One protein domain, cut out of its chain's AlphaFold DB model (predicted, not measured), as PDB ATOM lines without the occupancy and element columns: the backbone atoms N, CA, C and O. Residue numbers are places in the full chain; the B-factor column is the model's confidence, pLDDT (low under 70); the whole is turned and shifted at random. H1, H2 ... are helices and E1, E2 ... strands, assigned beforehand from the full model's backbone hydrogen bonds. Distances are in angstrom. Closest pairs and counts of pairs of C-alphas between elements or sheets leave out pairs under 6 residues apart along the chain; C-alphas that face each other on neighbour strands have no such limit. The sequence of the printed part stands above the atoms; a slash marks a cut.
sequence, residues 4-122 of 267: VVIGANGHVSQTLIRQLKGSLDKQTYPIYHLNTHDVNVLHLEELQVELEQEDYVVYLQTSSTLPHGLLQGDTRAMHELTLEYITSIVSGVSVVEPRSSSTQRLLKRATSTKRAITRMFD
ATOM      1  N   VAL A   4     181.738 184.393 159.649       84.50
ATOM      2  CA  VAL A   4     180.295 184.545 159.518       84.50
ATOM      3  C   VAL A   4     179.582 184.272 160.834       84.50
ATOM      4  O   VAL A   4     179.887 183.329 161.565       84.50
ATOM      5  N   VAL A   5     178.615 185.125 161.164       83.12
ATOM      6  CA  VAL A   5     177.782 184.978 162.362       83.12
ATOM      7  C   VAL A   5     176.384 184.528 161.958       83.12
ATOM      8  O   VAL A   5     175.674 185.267 161.278       83.12
ATOM      9  N   ILE A   6     175.960 183.351 162.417       84.25
ATOM     10  CA  ILE A   6     174.620 182.799 162.169       84.25
ATOM     11  C   ILE A   6     173.728 183.060 163.386       84.25
ATOM     12  O   ILE A   6     174.102 182.759 164.521       84.25
ATOM     13  N   GLY A   7     172.519 183.584 163.157       75.44
ATOM     14  CA  GLY A   7     171.573 183.906 164.239       75.44
ATOM     15  C   GLY A   7     171.623 185.361 164.695       75.44
ATOM     16  O   GLY A   7     171.429 185.670 165.876       75.44
ATOM     17  N   ALA A   8     171.907 186.262 163.756       67.75
ATOM     18  CA  ALA A   8     172.153 187.680 163.989       67.75
ATOM     19  C   ALA A   8     170.902 188.541 164.274       67.75
ATOM     20  O   ALA A   8     171.030 189.726 164.583       67.75
ATOM     21  N   ASN A   9     169.693 187.968 164.230       65.44
ATOM     22  CA  ASN A   9     168.438 188.733 164.220       65.44
ATOM     23  C   ASN A   9     167.906 189.173 165.601       65.44
ATOM     24  O   ASN A   9     166.824 189.750 165.699       65.44
ATOM     25  N   GLY A  10     168.658 188.943 166.682       63.34
ATOM     26  CA  GLY A  10     168.333 189.437 168.025       63.34
ATOM     27  C   GLY A  10     169.137 190.680 168.408       63.34
ATOM     28  O   GLY A  10     170.286 190.833 168.001       63.34
ATOM     29  N   HIS A  11     168.596 191.540 169.278       61.53
ATOM     30  CA  HIS A  11     169.350 192.686 169.811       61.53
ATOM     31  C   HIS A  11     170.666 192.265 170.493       61.53
ATOM     32  O   HIS A  11     171.663 192.981 170.412       61.53
ATOM     33  N   VAL A  12     170.687 191.093 171.138       60.56
ATOM     34  CA  VAL A  12     171.905 190.525 171.738       60.56
ATOM     35  C   VAL A  12     172.912 190.097 170.679       60.56
ATOM     36  O   VAL A  12     174.085 190.440 170.796       60.56
ATOM     37  N   SER A  13     172.456 189.445 169.614       64.31
ATOM     38  CA  SER A  13     173.299 189.070 168.483       64.31
ATOM     39  C   SER A  13     173.895 190.295 167.784       64.31
ATOM     40  O   SER A  13     175.091 190.332 167.528       64.31
ATOM     41  N   GLN A  14     173.100 191.346 167.570       69.81
ATOM     42  CA  GLN A  14     173.564 192.622 167.009       69.81
ATOM     43  C   GLN A  14     174.594 193.322 167.910       69.81
ATOM     44  O   GLN A  14     175.565 193.893 167.419       69.81
ATOM     45  N   THR A  15     174.413 193.258 169.233       68.69
ATOM     46  CA  THR A  15     175.387 193.804 170.195       68.69
ATOM     47  C   THR A  15     176.700 193.024 170.142       68.69
ATOM     48  O   THR A  15     177.766 193.633 170.075       68.69
ATOM     49  N   LEU A  16     176.620 191.690 170.097       67.50
ATOM     50  CA  LEU A  16     177.782 190.816 169.958       67.50
ATOM     51  C   LEU A  16     178.530 191.088 168.646       67.50
ATOM     52  O   LEU A  16     179.743 191.247 168.662       67.50
ATOM     53  N   ILE A  17     177.812 191.225 167.527       69.50
ATOM     54  CA  ILE A  17     178.392 191.547 166.215       69.50
ATOM     55  C   ILE A  17     179.095 192.905 166.241       69.50
ATOM     56  O   ILE A  17     180.204 193.014 165.731       69.50
ATOM     57  N   ARG A  18     178.502 193.938 166.858       73.00
ATOM     58  CA  ARG A  18     179.154 195.253 167.001       73.00
ATOM     59  C   ARG A  18     180.446 195.171 167.811       73.00
ATOM     60  O   ARG A  18     181.420 195.816 167.445       73.00
ATOM     61  N   GLN A  19     180.466 194.383 168.885       68.94
ATOM     62  CA  GLN A  19     181.672 194.188 169.694       68.94
ATOM     63  C   GLN A  19     182.737 193.369 168.966       68.94
ATOM     64  O   GLN A  19     183.909 193.727 169.018       68.94
ATOM     65  N   LEU A  20     182.332 192.313 168.257       67.38
ATOM     66  CA  LEU A  20     183.225 191.523 167.415       67.38
ATOM     67  C   LEU A  20     183.849 192.403 166.332       67.38
ATOM     68  O   LEU A  20     185.067 192.421 166.229       67.38
ATOM     69  N   LYS A  21     183.048 193.209 165.622       68.19
ATOM     70  CA  LYS A  21     183.549 194.202 164.660       68.19
ATOM     71  C   LYS A  21     184.522 195.178 165.314       68.19
ATOM     72  O   LYS A  21     185.642 195.282 164.856       68.19
ATOM     73  N   GLY A  22     184.182 195.780 166.455       67.00
ATOM     74  CA  GLY A  22     185.094 196.699 167.152       67.00
ATOM     75  C   GLY A  22     186.408 196.064 167.643       67.00
ATOM     76  O   GLY A  22     187.424 196.751 167.730       67.00
ATOM     77  N   SER A  23     186.410 194.765 167.958       64.56
ATOM     78  CA  SER A  23     187.615 194.033 168.377       64.56
ATOM     79  C   SER A  23     188.447 193.517 167.197       64.56
ATOM     80  O   SER A  23     189.664 193.413 167.326       64.56
ATOM     81  N   LEU A  24     187.801 193.174 166.077       60.53
ATOM     82  CA  LEU A  24     188.407 192.553 164.892       60.53
ATOM     83  C   LEU A  24     188.694 193.554 163.759       60.53
ATOM     84  O   LEU A  24     189.527 193.259 162.909       60.53
ATOM     85  N   ASP A  25     188.107 194.757 163.776       51.81
ATOM     86  CA  ASP A  25     188.416 195.870 162.853       51.81
ATOM     87  C   ASP A  25     189.882 196.311 162.955       51.81
ATOM     88  O   ASP A  25     190.419 196.919 162.035       51.81
ATOM     89  N   LYS A  26     190.579 195.951 164.040       52.50
ATOM     90  CA  LYS A  26     192.031 196.142 164.158       52.50
ATOM     91  C   LYS A  26     192.857 195.155 163.314       52.50
ATOM     92  O   LYS A  26     194.069 195.322 163.245       52.50
ATOM     93  N   GLN A  27     192.239 194.133 162.711       51.81
ATOM     94  CA  GLN A  27     192.919 193.043 161.990       51.81
ATOM     95  C   GLN A  27     192.376 192.750 160.573       51.81
ATOM     96  O   GLN A  27     192.762 191.752 159.973       51.81
ATOM     97  N   THR A  28     191.546 193.623 159.986       56.16
ATOM     98  CA  THR A  28     191.179 193.547 158.550       56.16
ATOM     99  C   THR A  28     190.452 192.250 158.142       56.16
ATOM    100  O   THR A  28     190.682 191.712 157.060       56.16
ATOM    101  N   TYR A  29     189.559 191.722 158.984       60.12
ATOM    102  CA  TYR A  29     188.735 190.559 158.627       60.12
ATOM    103  C   TYR A  29     187.295 190.984 158.305       60.12
ATOM    104  O   TYR A  29     186.635 191.568 159.168       60.12
ATOM    105  N   PRO A  30     186.764 190.696 157.101       62.53
ATOM    106  CA  PRO A  30     185.372 190.988 156.796       62.53
ATOM    107  C   PRO A  30     184.457 190.074 157.627       62.53
ATOM    108  O   PRO A  30     184.541 188.849 157.537       62.53
ATOM    109  N   ILE A  31     183.598 190.680 158.456       64.31
ATOM    110  CA  ILE A  31     182.592 189.966 159.259       64.31
ATOM    111  C   ILE A  31     181.230 190.079 158.587       64.31
ATOM    112  O   ILE A  31     180.609 191.156 158.585       64.31
ATOM    113  N   TYR A  32     180.738 188.944 158.103       71.06
ATOM    114  CA  TYR A  32     179.397 188.797 157.554       71.06
ATOM    115  C   TYR A  32     178.441 188.259 158.617       71.06
ATOM    116  O   TYR A  32     178.835 187.635 159.604       71.06
ATOM    117  N   HIS A  33     177.156 188.539 158.446       70.56
ATOM    118  CA  HIS A  33     176.127 187.984 159.310       70.56
ATOM    119  C   HIS A  33     175.034 187.386 158.446       70.56
ATOM    120  O   HIS A  33     174.493 188.061 157.574       70.56
ATOM    121  N   LEU A  34     174.726 186.123 158.713       66.75
ATOM    122  CA  LEU A  34     173.634 185.412 158.084       66.75
ATOM    123  C   LEU A  34     172.483 185.364 159.073       66.75
ATOM    124  O   LEU A  34     172.599 184.898 160.219       66.75
ATOM    125  N   ASN A  35     171.337 185.849 158.625       62.88
ATOM    126  CA  ASN A  35     170.119 185.565 159.340       62.88
ATOM    127  C   ASN A  35     169.639 184.190 158.910       62.88
ATOM    128  O   ASN A  35     169.621 183.855 157.736       62.88
ATOM    129  N   THR A  36     169.132 183.420 159.855       57.59
ATOM    130  CA  THR A  36     168.404 182.169 159.580       57.59
ATOM    131  C   THR A  36     167.093 182.372 158.816       57.59
ATOM    132  O   THR A  36     166.406 181.412 158.491       57.59
ATOM    133  N   HIS A  37     166.721 183.634 158.582       57.91
ATOM    134  CA  HIS A  37     165.638 184.024 157.684       57.91
ATOM    135  C   HIS A  37     166.107 183.987 156.222       57.91
ATOM    136  O   HIS A  37     165.300 183.712 155.342       57.91
ATOM    137  N   ASP A  38     167.400 184.244 156.008       56.34
ATOM    138  CA  ASP A  38     168.055 184.318 154.703       56.34
ATOM    139  C   ASP A  38     168.744 182.984 154.362       56.34
ATOM    140  O   ASP A  38     168.891 182.662 153.192       56.34
ATOM    141  N   VAL A  39     169.107 182.187 155.382       65.88
ATOM    142  CA  VAL A  39     169.790 180.893 155.230       65.88
ATOM    143  C   VAL A  39     169.102 179.787 156.017       65.88
ATOM    144  O   VAL A  39     168.947 179.840 157.243       65.88
ATOM    145  N   ASN A  40     168.737 178.723 155.314       76.56
ATOM    146  CA  ASN A  40     168.153 177.524 155.886       76.56
ATOM    147  C   ASN A  40     169.222 176.614 156.511       76.56
ATOM    148  O   ASN A  40     169.705 175.659 155.908       76.56
ATOM    149  N   VAL A  41     169.535 176.857 157.782       82.31
ATOM    150  CA  VAL A  41     170.540 176.097 158.560       82.31
ATOM    151  C   VAL A  41     170.222 174.605 158.767       82.31
ATOM    152  O   VAL A  41     170.977 173.889 159.423       82.31
ATOM    153  N   LEU A  42     169.079 174.142 158.258       85.88
ATOM    154  CA  LEU A  42     168.611 172.757 158.315       85.88
ATOM    155  C   LEU A  42     168.693 172.047 156.959       85.88
ATOM    156  O   LEU A  42     168.262 170.900 156.856       85.88
ATOM    157  N   HIS A  43     169.219 172.709 155.927       83.38
ATOM    158  CA  HIS A  43     169.409 172.143 154.597       83.38
ATOM    159  C   HIS A  43     170.890 172.212 154.225       83.38
ATOM    160  O   HIS A  43     171.412 173.280 153.910       83.38
ATOM    161  N   LEU A  44     171.568 171.065 154.301       84.25
ATOM    162  CA  LEU A  44     173.024 170.975 154.183       84.25
ATOM    163  C   LEU A  44     173.540 171.579 152.873       84.25
ATOM    164  O   LEU A  44     174.509 172.322 152.893       84.25
ATOM    165  N   GLU A  45     172.879 171.298 151.753       83.31
ATOM    166  CA  GLU A  45     173.319 171.749 150.432       83.31
ATOM    167  C   GLU A  45     173.198 173.273 150.271       83.31
ATOM    168  O   GLU A  45     174.020 173.892 149.609       83.31
ATOM    169  N   GLU A  46     172.197 173.884 150.910       83.69
ATOM    170  CA  GLU A  46     172.006 175.343 150.884       83.69
ATOM    171  C   GLU A  46     173.039 176.010 151.796       83.69
ATOM    172  O   GLU A  46     173.703 176.968 151.415       83.69
ATOM    173  N   LEU A  47     173.248 175.424 152.976       86.81
ATOM    174  CA  LEU A  47     174.256 175.875 153.921       86.81
ATOM    175  C   LEU A  47     175.680 175.748 153.359       86.81
ATOM    176  O   LEU A  47     176.517 176.594 153.648       86.81
ATOM    177  N   GLN A  48     175.955 174.718 152.555       88.31
ATOM    178  CA  GLN A  48     177.247 174.539 151.902       88.31
ATOM    179  C   GLN A  48     177.544 175.689 150.940       88.31
ATOM    180  O   GLN A  48     178.635 176.238 151.010       88.31
ATOM    181  N   VAL A  49     176.579 176.095 150.109       86.75
ATOM    182  CA  VAL A  49     176.735 177.237 149.188       86.75
ATOM    183  C   VAL A  49     177.018 178.533 149.955       86.75
ATOM    184  O   VAL A  49     177.898 179.299 149.573       86.75
ATOM    185  N   GLU A  50     176.314 178.759 151.064       85.69
ATOM    186  CA  GLU A  50     176.468 179.971 151.881       85.69
ATOM    187  C   GLU A  50     177.782 180.017 152.675       85.69
ATOM    188  O   GLU A  50     178.295 181.096 152.971       85.69
ATOM    189  N   LEU A  51     178.332 178.855 153.046       88.56
ATOM    190  CA  LEU A  51     179.515 178.750 153.904       88.56
ATOM    191  C   LEU A  51     180.792 178.327 153.167       88.56
ATOM    192  O   LEU A  51     181.846 178.292 153.793       88.56
ATOM    193  N   GLU A  52     180.734 178.038 151.863       86.31
ATOM    194  CA  GLU A  52     181.870 177.516 151.081       86.31
ATOM    195  C   GLU A  52     183.118 178.409 151.156       86.31
ATOM    196  O   GLU A  52     184.245 177.923 151.107       86.31
ATOM    197  N   GLN A  53     182.920 179.722 151.287       84.75
ATOM    198  CA  GLN A  53     183.993 180.718 151.319       84.75
ATOM    199  C   GLN A  53     184.359 181.170 152.741       84.75
ATOM    200  O   GLN A  53     185.159 182.092 152.902       84.75
ATOM    201  N   GLU A  54     183.746 180.592 153.774       85.50
ATOM    202  CA  GLU A  54     183.891 181.049 155.153       85.50
ATOM    203  C   GLU A  54     184.860 180.150 155.934       85.50
ATOM    204  O   GLU A  54     184.732 178.930 155.957       85.50
ATOM    205  N   ASP A  55     185.830 180.760 156.621       82.19
ATOM    206  CA  ASP A  55     186.843 180.020 157.388       82.19
ATOM    207  C   ASP A  55     186.337 179.662 158.797       82.19
ATOM    208  O   ASP A  55     186.784 178.693 159.418       82.19
ATOM    209  N   TYR A  56     185.437 180.493 159.337       84.69
ATOM    210  CA  TYR A  56     184.997 180.416 160.724       84.69
ATOM    211  C   TYR A  56     183.535 180.827 160.899       84.69
ATOM    212  O   TYR A  56     183.116 181.896 160.450       84.69
ATOM    213  N   VAL A  57     182.772 180.028 161.644       87.06
ATOM    214  CA  VAL A  57     181.361 180.296 161.941       87.06
ATOM    215  C   VAL A  57     181.158 180.536 163.435       87.06
ATOM    216  O   VAL A  57     181.498 179.713 164.285       87.06
ATOM    217  N   VAL A  58     180.518 181.654 163.770       85.31
ATOM    218  CA  VAL A  58     179.970 181.908 165.106       85.31
ATOM    219  C   VAL A  58     178.476 181.589 165.080       85.31
ATOM    220  O   VAL A  58     177.675 182.346 164.531       85.31
ATOM    221  N   TYR A  59     178.088 180.468 165.682       86.75
ATOM    222  CA  TYR A  59     176.702 180.014 165.743       86.75
ATOM    223  C   TYR A  59     176.027 180.460 167.043       86.75
ATOM    224  O   TYR A  59     176.387 180.022 168.140       86.75
ATOM    225  N   LEU A  60     175.024 181.333 166.932       83.56
ATOM    226  CA  LEU A  60     174.292 181.871 168.077       83.56
ATOM    227  C   LEU A  60     173.019 181.056 168.336       83.56
ATOM    228  O   LEU A  60     172.029 181.197 167.620       83.56
ATOM    229  N   GLN A  61     172.984 180.258 169.402       81.88
ATOM    230  CA  GLN A  61     171.790 179.495 169.787       81.88
ATOM    231  C   GLN A  61     170.740 180.412 170.430       81.88
ATOM    232  O   GLN A  61     170.622 180.539 171.649       81.88
ATOM    233  N   THR A  62     169.997 181.127 169.592       73.06
ATOM    234  CA  THR A  62     168.993 182.113 169.998       73.06
ATOM    235  C   THR A  62     167.622 181.701 169.474       73.06
ATOM    236  O   THR A  62     167.503 180.914 168.543       73.06
ATOM    237  N   SER A  63     166.550 182.311 169.980       68.88
ATOM    238  CA  SER A  63     165.219 182.143 169.378       68.88
ATOM    239  C   SER A  63     165.162 182.574 167.909       68.88
ATOM    240  O   SER A  63     164.237 182.179 167.208       68.88
ATOM    241  N   SER A  64     166.121 183.385 167.449       68.06
ATOM    242  CA  SER A  64     166.202 183.790 166.051       68.06
ATOM    243  C   SER A  64     166.733 182.680 165.149       68.06
ATOM    244  O   SER A  64     166.345 182.664 163.993       68.06
ATOM    245  N   THR A  65     167.529 181.722 165.651       75.56
ATOM    246  CA  THR A  65     168.006 180.582 164.843       75.56
ATOM    247  C   THR A  65     166.990 179.460 164.680       75.56
ATOM    248  O   THR A  65     167.224 178.534 163.909       75.56
ATOM    249  N   LEU A  66     165.855 179.541 165.376       77.44
ATOM    250  CA  LEU A  66     164.768 178.588 165.204       77.44
ATOM    251  C   LEU A  66     164.124 178.758 163.823       77.44
ATOM    252  O   LEU A  66     163.956 179.889 163.361       77.44
ATOM    253  N   PRO A  67     163.715 177.655 163.178       79.19
ATOM    254  CA  PRO A  67     163.088 177.729 161.872       79.19
ATOM    255  C   PRO A  67     161.710 178.404 161.938       79.19
ATOM    256  O   PRO A  67     160.991 178.329 162.940       79.19
ATOM    257  N   HIS A  68     161.306 179.022 160.829       79.19
ATOM    258  CA  HIS A  68     159.979 179.616 160.689       79.19
ATOM    259  C   HIS A  68     158.906 178.546 160.490       79.19
ATOM    260  O   HIS A  68     158.712 178.030 159.391       79.19
ATOM    261  N   GLY A  69     158.169 178.240 161.553       83.81
ATOM    262  CA  GLY A  69     157.051 177.307 161.518       83.81
ATOM    263  C   GLY A  69     156.709 176.787 162.906       83.81
ATOM    264  O   GLY A  69     157.189 177.294 163.922       83.81
ATOM    265  N   LEU A  70     155.877 175.752 162.956       88.56
ATOM    266  CA  LEU A  70     155.660 174.999 164.182       88.56
ATOM    267  C   LEU A  70     156.867 174.095 164.428       88.56
ATOM    268  O   LEU A  70     157.042 173.100 163.730       88.56
ATOM    269  N   LEU A  71     157.664 174.427 165.440       89.31
ATOM    270  CA  LEU A  71     158.696 173.543 165.969       89.31
ATOM    271  C   LEU A  71     158.092 172.613 167.029       89.31
ATOM    272  O   LEU A  71     157.455 173.068 167.980       89.31
ATOM    273  N   GLN A  72     158.306 171.313 166.867       91.00
ATOM    274  CA  GLN A  72     157.885 170.264 167.785       91.00
ATOM    275  C   GLN A  72     159.092 169.445 168.248       91.00
ATOM    276  O   GLN A  72     160.023 169.186 167.486       91.00
ATOM    277  N   GLY A  73     159.038 168.972 169.492       89.69
ATOM    278  CA  GLY A  73     160.062 168.095 170.051       89.69
ATOM    279  C   GLY A  73     161.285 168.840 170.585       89.69
ATOM    280  O   GLY A  73     161.141 169.880 171.226       89.69
ATOM    281  N   ASP A  74     162.468 168.260 170.394       88.88
ATOM    282  CA  ASP A  74     163.704 168.678 171.046       88.88
ATOM    283  C   ASP A  74     164.451 169.754 170.241       88.88
ATOM    284  O   ASP A  74     165.005 169.509 169.171       88.88
ATOM    285  N   THR A  75     164.490 170.970 170.787       87.62
ATOM    286  CA  THR A  75     165.219 172.098 170.187       87.62
ATOM    287  C   THR A  75     166.736 171.914 170.254       87.62
ATOM    288  O   THR A  75     167.445 172.391 169.371       87.62
ATOM    289  N   ARG A  76     167.251 171.200 171.261       87.62
ATOM    290  CA  ARG A  76     168.682 170.896 171.358       87.62
ATOM    291  C   ARG A  76     169.109 169.990 170.212       87.62
ATOM    292  O   ARG A  76     170.105 170.279 169.564       87.62
ATOM    293  N   ALA A  77     168.314 168.966 169.912       90.19
ATOM    294  CA  ALA A  77     168.549 168.061 168.790       90.19
ATOM    295  C   ALA A  77     168.601 168.799 167.437       90.19
ATOM    296  O   ALA A  77     169.416 168.477 166.578       90.19
ATOM    297  N   MET A  78     167.771 169.837 167.268       91.44
ATOM    298  CA  MET A  78     167.835 170.722 166.102       91.44
ATOM    299  C   MET A  78     169.174 171.469 166.027       91.44
ATOM    300  O   MET A  78     169.836 171.431 164.993       91.44
ATOM    301  N   HIS A  79     169.597 172.103 167.125       89.75
ATOM    302  CA  HIS A  79     170.881 172.806 167.171       89.75
ATOM    303  C   HIS A  79     172.075 171.865 166.969       89.75
ATOM    304  O   HIS A  79     173.040 172.261 166.322       89.75
ATOM    305  N   GLU A  80     172.018 170.637 167.490       89.31
ATOM    306  CA  GLU A  80     173.051 169.617 167.280       89.31
ATOM    307  C   GLU A  80     173.162 169.230 165.800       89.31
ATOM    308  O   GLU A  80     174.273 169.205 165.276       89.31
ATOM    309  N   LEU A  81     172.036 169.029 165.099       90.25
ATOM    310  CA  LEU A  81     172.043 168.766 163.655       90.25
ATOM    311  C   LEU A  81     172.621 169.945 162.860       90.25
ATOM    312  O   LEU A  81     173.449 169.749 161.974       90.25
ATOM    313  N   THR A  82     172.210 171.175 163.180       90.94
ATOM    314  CA  THR A  82     172.760 172.372 162.529       90.94
ATOM    315  C   THR A  82     174.262 172.492 162.756       90.94
ATOM    316  O   THR A  82     174.996 172.775 161.816       90.94
ATOM    317  N   LEU A  83     174.733 172.275 163.986       90.31
ATOM    318  CA  LEU A  83     176.160 172.328 164.292       90.31
ATOM    319  C   LEU A  83     176.934 171.273 163.520       90.31
ATOM    320  O   LEU A  83     177.983 171.597 162.978       90.31
ATOM    321  N   GLU A  84     176.401 170.058 163.421       89.75
ATOM    322  CA  GLU A  84     177.013 169.005 162.624       89.75
ATOM    323  C   GLU A  84     177.178 169.431 161.159       89.75
ATOM    324  O   GLU A  84     178.277 169.324 160.612       89.75
ATOM    325  N   TYR A  85     176.127 169.990 160.547       90.88
ATOM    326  CA  TYR A  85     176.198 170.507 159.178       90.88
ATOM    327  C   TYR A  85     177.249 171.608 159.038       90.88
ATOM    328  O   TYR A  85     178.099 171.520 158.156       90.88
ATOM    329  N   ILE A  86     177.258 172.592 159.940       90.69
ATOM    330  CA  ILE A  86     178.259 173.662 159.925       90.69
ATOM    331  C   ILE A  86     179.676 173.074 160.032       90.69
ATOM    332  O   ILE A  86     180.526 173.399 159.211       90.69
ATOM    333  N   THR A  87     179.931 172.175 160.987       91.12
ATOM    334  CA  THR A  87     181.260 171.562 161.178       91.12
ATOM    335  C   THR A  87     181.691 170.654 160.031       91.12
ATOM    336  O   THR A  87     182.875 170.372 159.896       91.12
ATOM    337  N   SER A  88     180.748 170.187 159.207       89.12
ATOM    338  CA  SER A  88     181.070 169.432 157.994       89.12
ATOM    339  C   SER A  88     181.507 170.326 156.829       89.12
ATOM    340  O   SER A  88     182.104 169.821 155.882       89.12
ATOM    341  N   ILE A  89     181.218 171.631 156.898       88.75
ATOM    342  CA  ILE A  89     181.537 172.612 155.853       88.75
ATOM    343  C   ILE A  89     182.751 173.462 156.242       88.75
ATOM    344  O   ILE A  89     183.636 173.666 155.419       88.75
ATOM    345  N   VAL A  90     182.808 173.946 157.489       88.06
ATOM    346  CA  VAL A  90     183.861 174.861 157.955       88.06
ATOM    347  C   VAL A  90     184.748 174.233 159.027       88.06
ATOM    348  O   VAL A  90     184.291 173.487 159.894       88.06
ATOM    349  N   SER A  91     186.024 174.613 159.018       81.31
ATOM    350  CA  SER A  91     187.042 174.094 159.942       81.31
ATOM    351  C   SER A  91     186.925 174.652 161.365       81.31
ATOM    352  O   SER A  91     187.402 174.030 162.314       81.31
ATOM    353  N   GLY A  92     186.324 175.835 161.535       84.00
ATOM    354  CA  GLY A  92     186.231 176.524 162.822       84.00
ATOM    355  C   GLY A  92     184.804 176.912 163.196       84.00
ATOM    356  O   GLY A  92     184.139 177.645 162.468       84.00
ATOM    357  N   VAL A  93     184.348 176.469 164.371       87.69
ATOM    358  CA  VAL A  93     183.034 176.815 164.930       87.69
ATOM    359  C   VAL A  93     183.160 177.284 166.373       87.69
ATOM    360  O   VAL A  93     183.764 176.613 167.206       87.69
ATOM    361  N   SER A  94     182.508 178.404 166.683       84.25
ATOM    362  CA  SER A  94     182.199 178.825 168.052       84.25
ATOM    363  C   SER A  94     180.697 178.813 168.286       84.25
ATOM    364  O   SER A  94     179.937 179.400 167.518       84.25
ATOM    365  N   VAL A  95     180.271 178.206 169.393       82.94
ATOM    366  CA  VAL A  95     178.866 178.193 169.814       82.94
ATOM    367  C   VAL A  95     178.662 179.205 170.927       82.94
ATOM    368  O   VAL A  95     179.351 179.172 171.946       82.94
ATOM    369  N   VAL A  96     177.691 180.098 170.754       78.19
ATOM    370  CA  VAL A  96     177.325 181.081 171.775       78.19
ATOM    371  C   VAL A  96     175.882 180.854 172.189       78.19
ATOM    372  O   VAL A  96     174.948 181.080 171.421       78.19
ATOM    373  N   GLU A  97     175.703 180.459 173.444       74.44
ATOM    374  CA  GLU A  97     174.399 180.370 174.090       74.44
ATOM    375  C   GLU A  97     174.149 181.648 174.902       74.44
ATOM    376  O   GLU A  97     174.747 181.818 175.966       74.44
ATOM    377  N   PRO A  98     173.260 182.562 174.477       60.56
ATOM    378  CA  PRO A  98     173.052 183.850 175.151       60.56
ATOM    379  C   PRO A  98     172.467 183.731 176.563       60.56
ATOM    380  O   PRO A  98     172.469 184.699 177.325       60.56
ATOM    381  N   ARG A  99     171.893 182.569 176.895       59.91
ATOM    382  CA  ARG A  99     171.265 182.304 178.193       59.91
ATOM    383  C   ARG A  99     172.215 181.674 179.212       59.91
ATOM    384  O   ARG A  99     171.816 181.578 180.370       59.91
ATOM    385  N   SER A 100     173.435 181.293 178.831       57.47
ATOM    386  CA  SER A 100     174.396 180.728 179.777       57.47
ATOM    387  C   SER A 100     174.865 181.782 180.793       57.47
ATOM    388  O   SER A 100     174.886 182.989 180.538       57.47
ATOM    389  N   SER A 101     175.214 181.345 182.004       51.38
ATOM    390  CA  SER A 101     175.647 182.246 183.083       51.38
ATOM    391  C   SER A 101     176.915 183.032 182.717       51.38
ATOM    392  O   SER A 101     177.088 184.171 183.160       51.38
ATOM    393  N   SER A 102     177.773 182.464 181.869       53.00
ATOM    394  CA  SER A 102     178.989 183.077 181.330       53.00
ATOM    395  C   SER A 102     178.693 184.172 180.298       53.00
ATOM    396  O   SER A 102     179.203 185.285 180.447       53.00
ATOM    397  N   THR A 103     177.813 183.938 179.318       54.59
ATOM    398  CA  THR A 103     177.397 184.984 178.361       54.59
ATOM    399  C   THR A 103     176.581 186.076 179.033       54.59
ATOM    400  O   THR A 103     176.789 187.248 178.737       54.59
ATOM    401  N   GLN A 104     175.728 185.749 180.007       54.22
ATOM    402  CA  GLN A 104     175.032 186.759 180.804       54.22
ATOM    403  C   GLN A 104     175.996 187.633 181.615       54.22
ATOM    404  O   GLN A 104     175.736 188.823 181.775       54.22
ATOM    405  N   ARG A 105     177.098 187.080 182.141       54.69
ATOM    406  CA  ARG A 105     178.141 187.863 182.832       54.69
ATOM    407  C   ARG A 105     178.896 188.776 181.866       54.69
ATOM    408  O   ARG A 105     179.117 189.933 182.212       54.69
ATOM    409  N   LEU A 106     179.236 188.293 180.670       54.78
ATOM    410  CA  LEU A 106     179.859 189.106 179.616       54.78
ATOM    411  C   LEU A 106     178.918 190.224 179.138       54.78
ATOM    412  O   LEU A 106     179.317 191.384 179.102       54.78
ATOM    413  N   LEU A 107     177.640 189.912 178.899       49.94
ATOM    414  CA  LEU A 107     176.607 190.883 178.531       49.94
ATOM    415  C   LEU A 107     176.332 191.892 179.652       49.94
ATOM    416  O   LEU A 107     176.193 193.075 179.365       49.94
ATOM    417  N   LYS A 108     176.304 191.475 180.926       53.41
ATOM    418  CA  LYS A 108     176.175 192.383 182.086       53.41
ATOM    419  C   LYS A 108     177.397 193.279 182.280       53.41
ATOM    420  O   LYS A 108     177.239 194.411 182.716       53.41
ATOM    421  N   ARG A 109     178.606 192.793 181.975       51.94
ATOM    422  CA  ARG A 109     179.820 193.628 181.956       51.94
ATOM    423  C   ARG A 109     179.796 194.629 180.801       51.94
ATOM    424  O   ARG A 109     180.295 195.734 180.955       51.94
ATOM    425  N   ALA A 110     179.187 194.255 179.678       46.03
ATOM    426  CA  ALA A 110     179.056 195.092 178.491       46.03
ATOM    427  C   ALA A 110     177.855 196.059 178.514       46.03
ATOM    428  O   ALA A 110     177.847 197.028 177.763       46.03
ATOM    429  N   THR A 111     176.824 195.809 179.332       44.81
ATOM    430  CA  THR A 111     175.593 196.616 179.370       44.81
ATOM    431  C   THR A 111     175.158 196.894 180.810       44.81
ATOM    432  O   THR A 111     174.868 195.979 181.579       44.81
ATOM    433  N   SER A 112     175.068 198.175 181.184       45.78
ATOM    434  CA  SER A 112     174.830 198.625 182.568       45.78
ATOM    435  C   SER A 112     173.398 198.418 183.095       45.78
ATOM    436  O   SER A 112     173.101 198.778 184.233       45.78
ATOM    437  N   THR A 113     172.483 197.816 182.329       42.72
ATOM    438  CA  THR A 113     171.047 197.854 182.658       42.72
ATOM    439  C   THR A 113     170.347 196.501 182.555       42.72
ATOM    440  O   THR A 113     169.930 196.065 181.482       42.72
ATOM    441  N   LYS A 114     170.087 195.890 183.723       42.19
ATOM    442  CA  LYS A 114     169.276 194.665 183.915       42.19
ATOM    443  C   LYS A 114     167.906 194.685 183.208       42.19
ATOM    444  O   LYS A 114     167.419 193.623 182.843       42.19
ATOM    445  N   ARG A 115     167.279 195.858 183.016       41.66
ATOM    446  CA  ARG A 115     165.945 196.010 182.385       41.66
ATOM    447  C   ARG A 115     165.960 195.991 180.848       41.66
ATOM    448  O   ARG A 115     164.932 195.683 180.251       41.66
ATOM    449  N   ALA A 116     167.090 196.301 180.207       44.91
ATOM    450  CA  ALA A 116     167.205 196.284 178.744       44.91
ATOM    451  C   ALA A 116     167.303 194.846 178.215       44.91
ATOM    452  O   ALA A 116     166.627 194.489 177.255       44.91
ATOM    453  N   ILE A 117     168.059 194.001 178.920       43.31
ATOM    454  CA  ILE A 117     168.322 192.603 178.562       43.31
ATOM    455  C   ILE A 117     167.009 191.824 178.367       43.31
ATOM    456  O   ILE A 117     166.849 191.141 177.364       43.31
ATOM    457  N   THR A 118     166.027 191.980 179.260       40.28
ATOM    458  CA  THR A 118     164.757 191.238 179.188       40.28
ATOM    459  C   THR A 118     163.890 191.645 177.991       40.28
ATOM    460  O   THR A 118     163.306 190.782 177.347       40.28
ATOM    461  N   ARG A 119     163.850 192.937 177.632       42.38
ATOM    462  CA  ARG A 119     163.114 193.429 176.447       42.38
ATOM    463  C   ARG A 119     163.853 193.148 175.129       42.38
ATOM    464  O   ARG A 119     163.215 193.025 174.088       42.38
ATOM    465  N   MET A 120     165.182 193.021 175.165       42.38
ATOM    466  CA  MET A 120     166.034 192.746 173.996       42.38
ATOM    467  C   MET A 120     165.842 191.341 173.410       42.38
ATOM    468  O   MET A 120     166.125 191.136 172.230       42.38
ATOM    469  N   PHE A 121     165.359 190.383 174.204       46.31
ATOM    470  CA  PHE A 121     165.150 188.999 173.772       46.31
ATOM    471  C   PHE A 121     163.739 188.701 173.239       46.31
ATOM    472  O   PHE A 121     163.525 187.600 172.736       46.31
ATOM    473  N   ASP A 122     162.793 189.642 173.332       38.41
ATOM    474  CA  ASP A 122     161.357 189.315 173.249       38.41
ATOM    475  C   ASP A 122     160.627 189.862 172.008       38.41
ATOM    476  O   ASP A 122     159.448 189.593 171.782       38.41
TER     477      ASP A 122
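Overview. This is residues 4 to 122 of the 267 residues of an uncharacterized protein of Staphylococcus sp. HMSC071G07 (UniProt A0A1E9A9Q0). A small parallel sheet of four strands, E2, E1, E3 and E5, forms the core, with helix H1 over one face and H3 over the other. H2 packs on H3, H4 and H5 make a loose corner off the sheet, and residues 69 to 74, with E4, stick out. The printed part has 119 residues with five named helices and five named strands, in the order E1 H1 E2 H2 E3 E4 H3 E5 H4 H5; the class is mixed. It is compact, with a radius of gyration of the C-alphas of 14.5 A, and flat, spanning 42 by 40 by 22 A.

Arrangement. E1, residues 4 to 6, is an inner strand, parallel to E2, residues 31 to 34, with N 34 and O 5 2.9 A apart. Between them in the chain, H1, residues 11 to 24, completes a strand-helix-strand unit, two parallel neighbour strands joined through a helix, with a right-handed crossover. H1 is on the sheet at a height of 9.0 A. E1 is also parallel to E3, residues 56 to 60, with N 58 and O 4 2.8 A apart. H2, residues 44 to 51, makes a split unit with E2 and E3, E1 lying between those strands; its crossover is right-handed. E4, residues 70 to 73, pairs with no named strand. H3, residues 75 to 89, is on the opposite face from H1, giving three layers, helices on both faces of a sheet. H3 touches H2 with residues 85 to 89 alone; the closest C-alphas, of Leu 44 and Tyr 85, are 5.9 A apart. E5, residues 92 to 96, is parallel to E3, with N 59 and O 94 2.8 A apart. H4, residues 101 to 110, is near H1. H5, residues 114 to 120, only just touches H1, with 3 pairs of C-alphas within 8 A, the closest being His 11 and Met 120 at 5.3 A. Every O i to N i+4 pair is within hydrogen-bond range in H1, H2, H3 and H4; H5 has 1 of 3, and 2 of 4 O i to N i+3 pairs.

Along the chain. E1 begins at C-alpha 4, (180.295, 184.545, 159.518). H1 is 19.7 A long, H3 21.7 A, H4 14.1 A and E5 13.4 A. H5 ends at C-alpha 120, (166.034, 192.746, 173.996).

Size, cuts and confidence. The C-alphas of Lys 26 and Gln 72, the two farthest apart, are 43.0 A apart. The printed part has no cut and no long link. Mean pLDDT of the printed part is 71.5; 56 residues are under 70, among them 98 to 122.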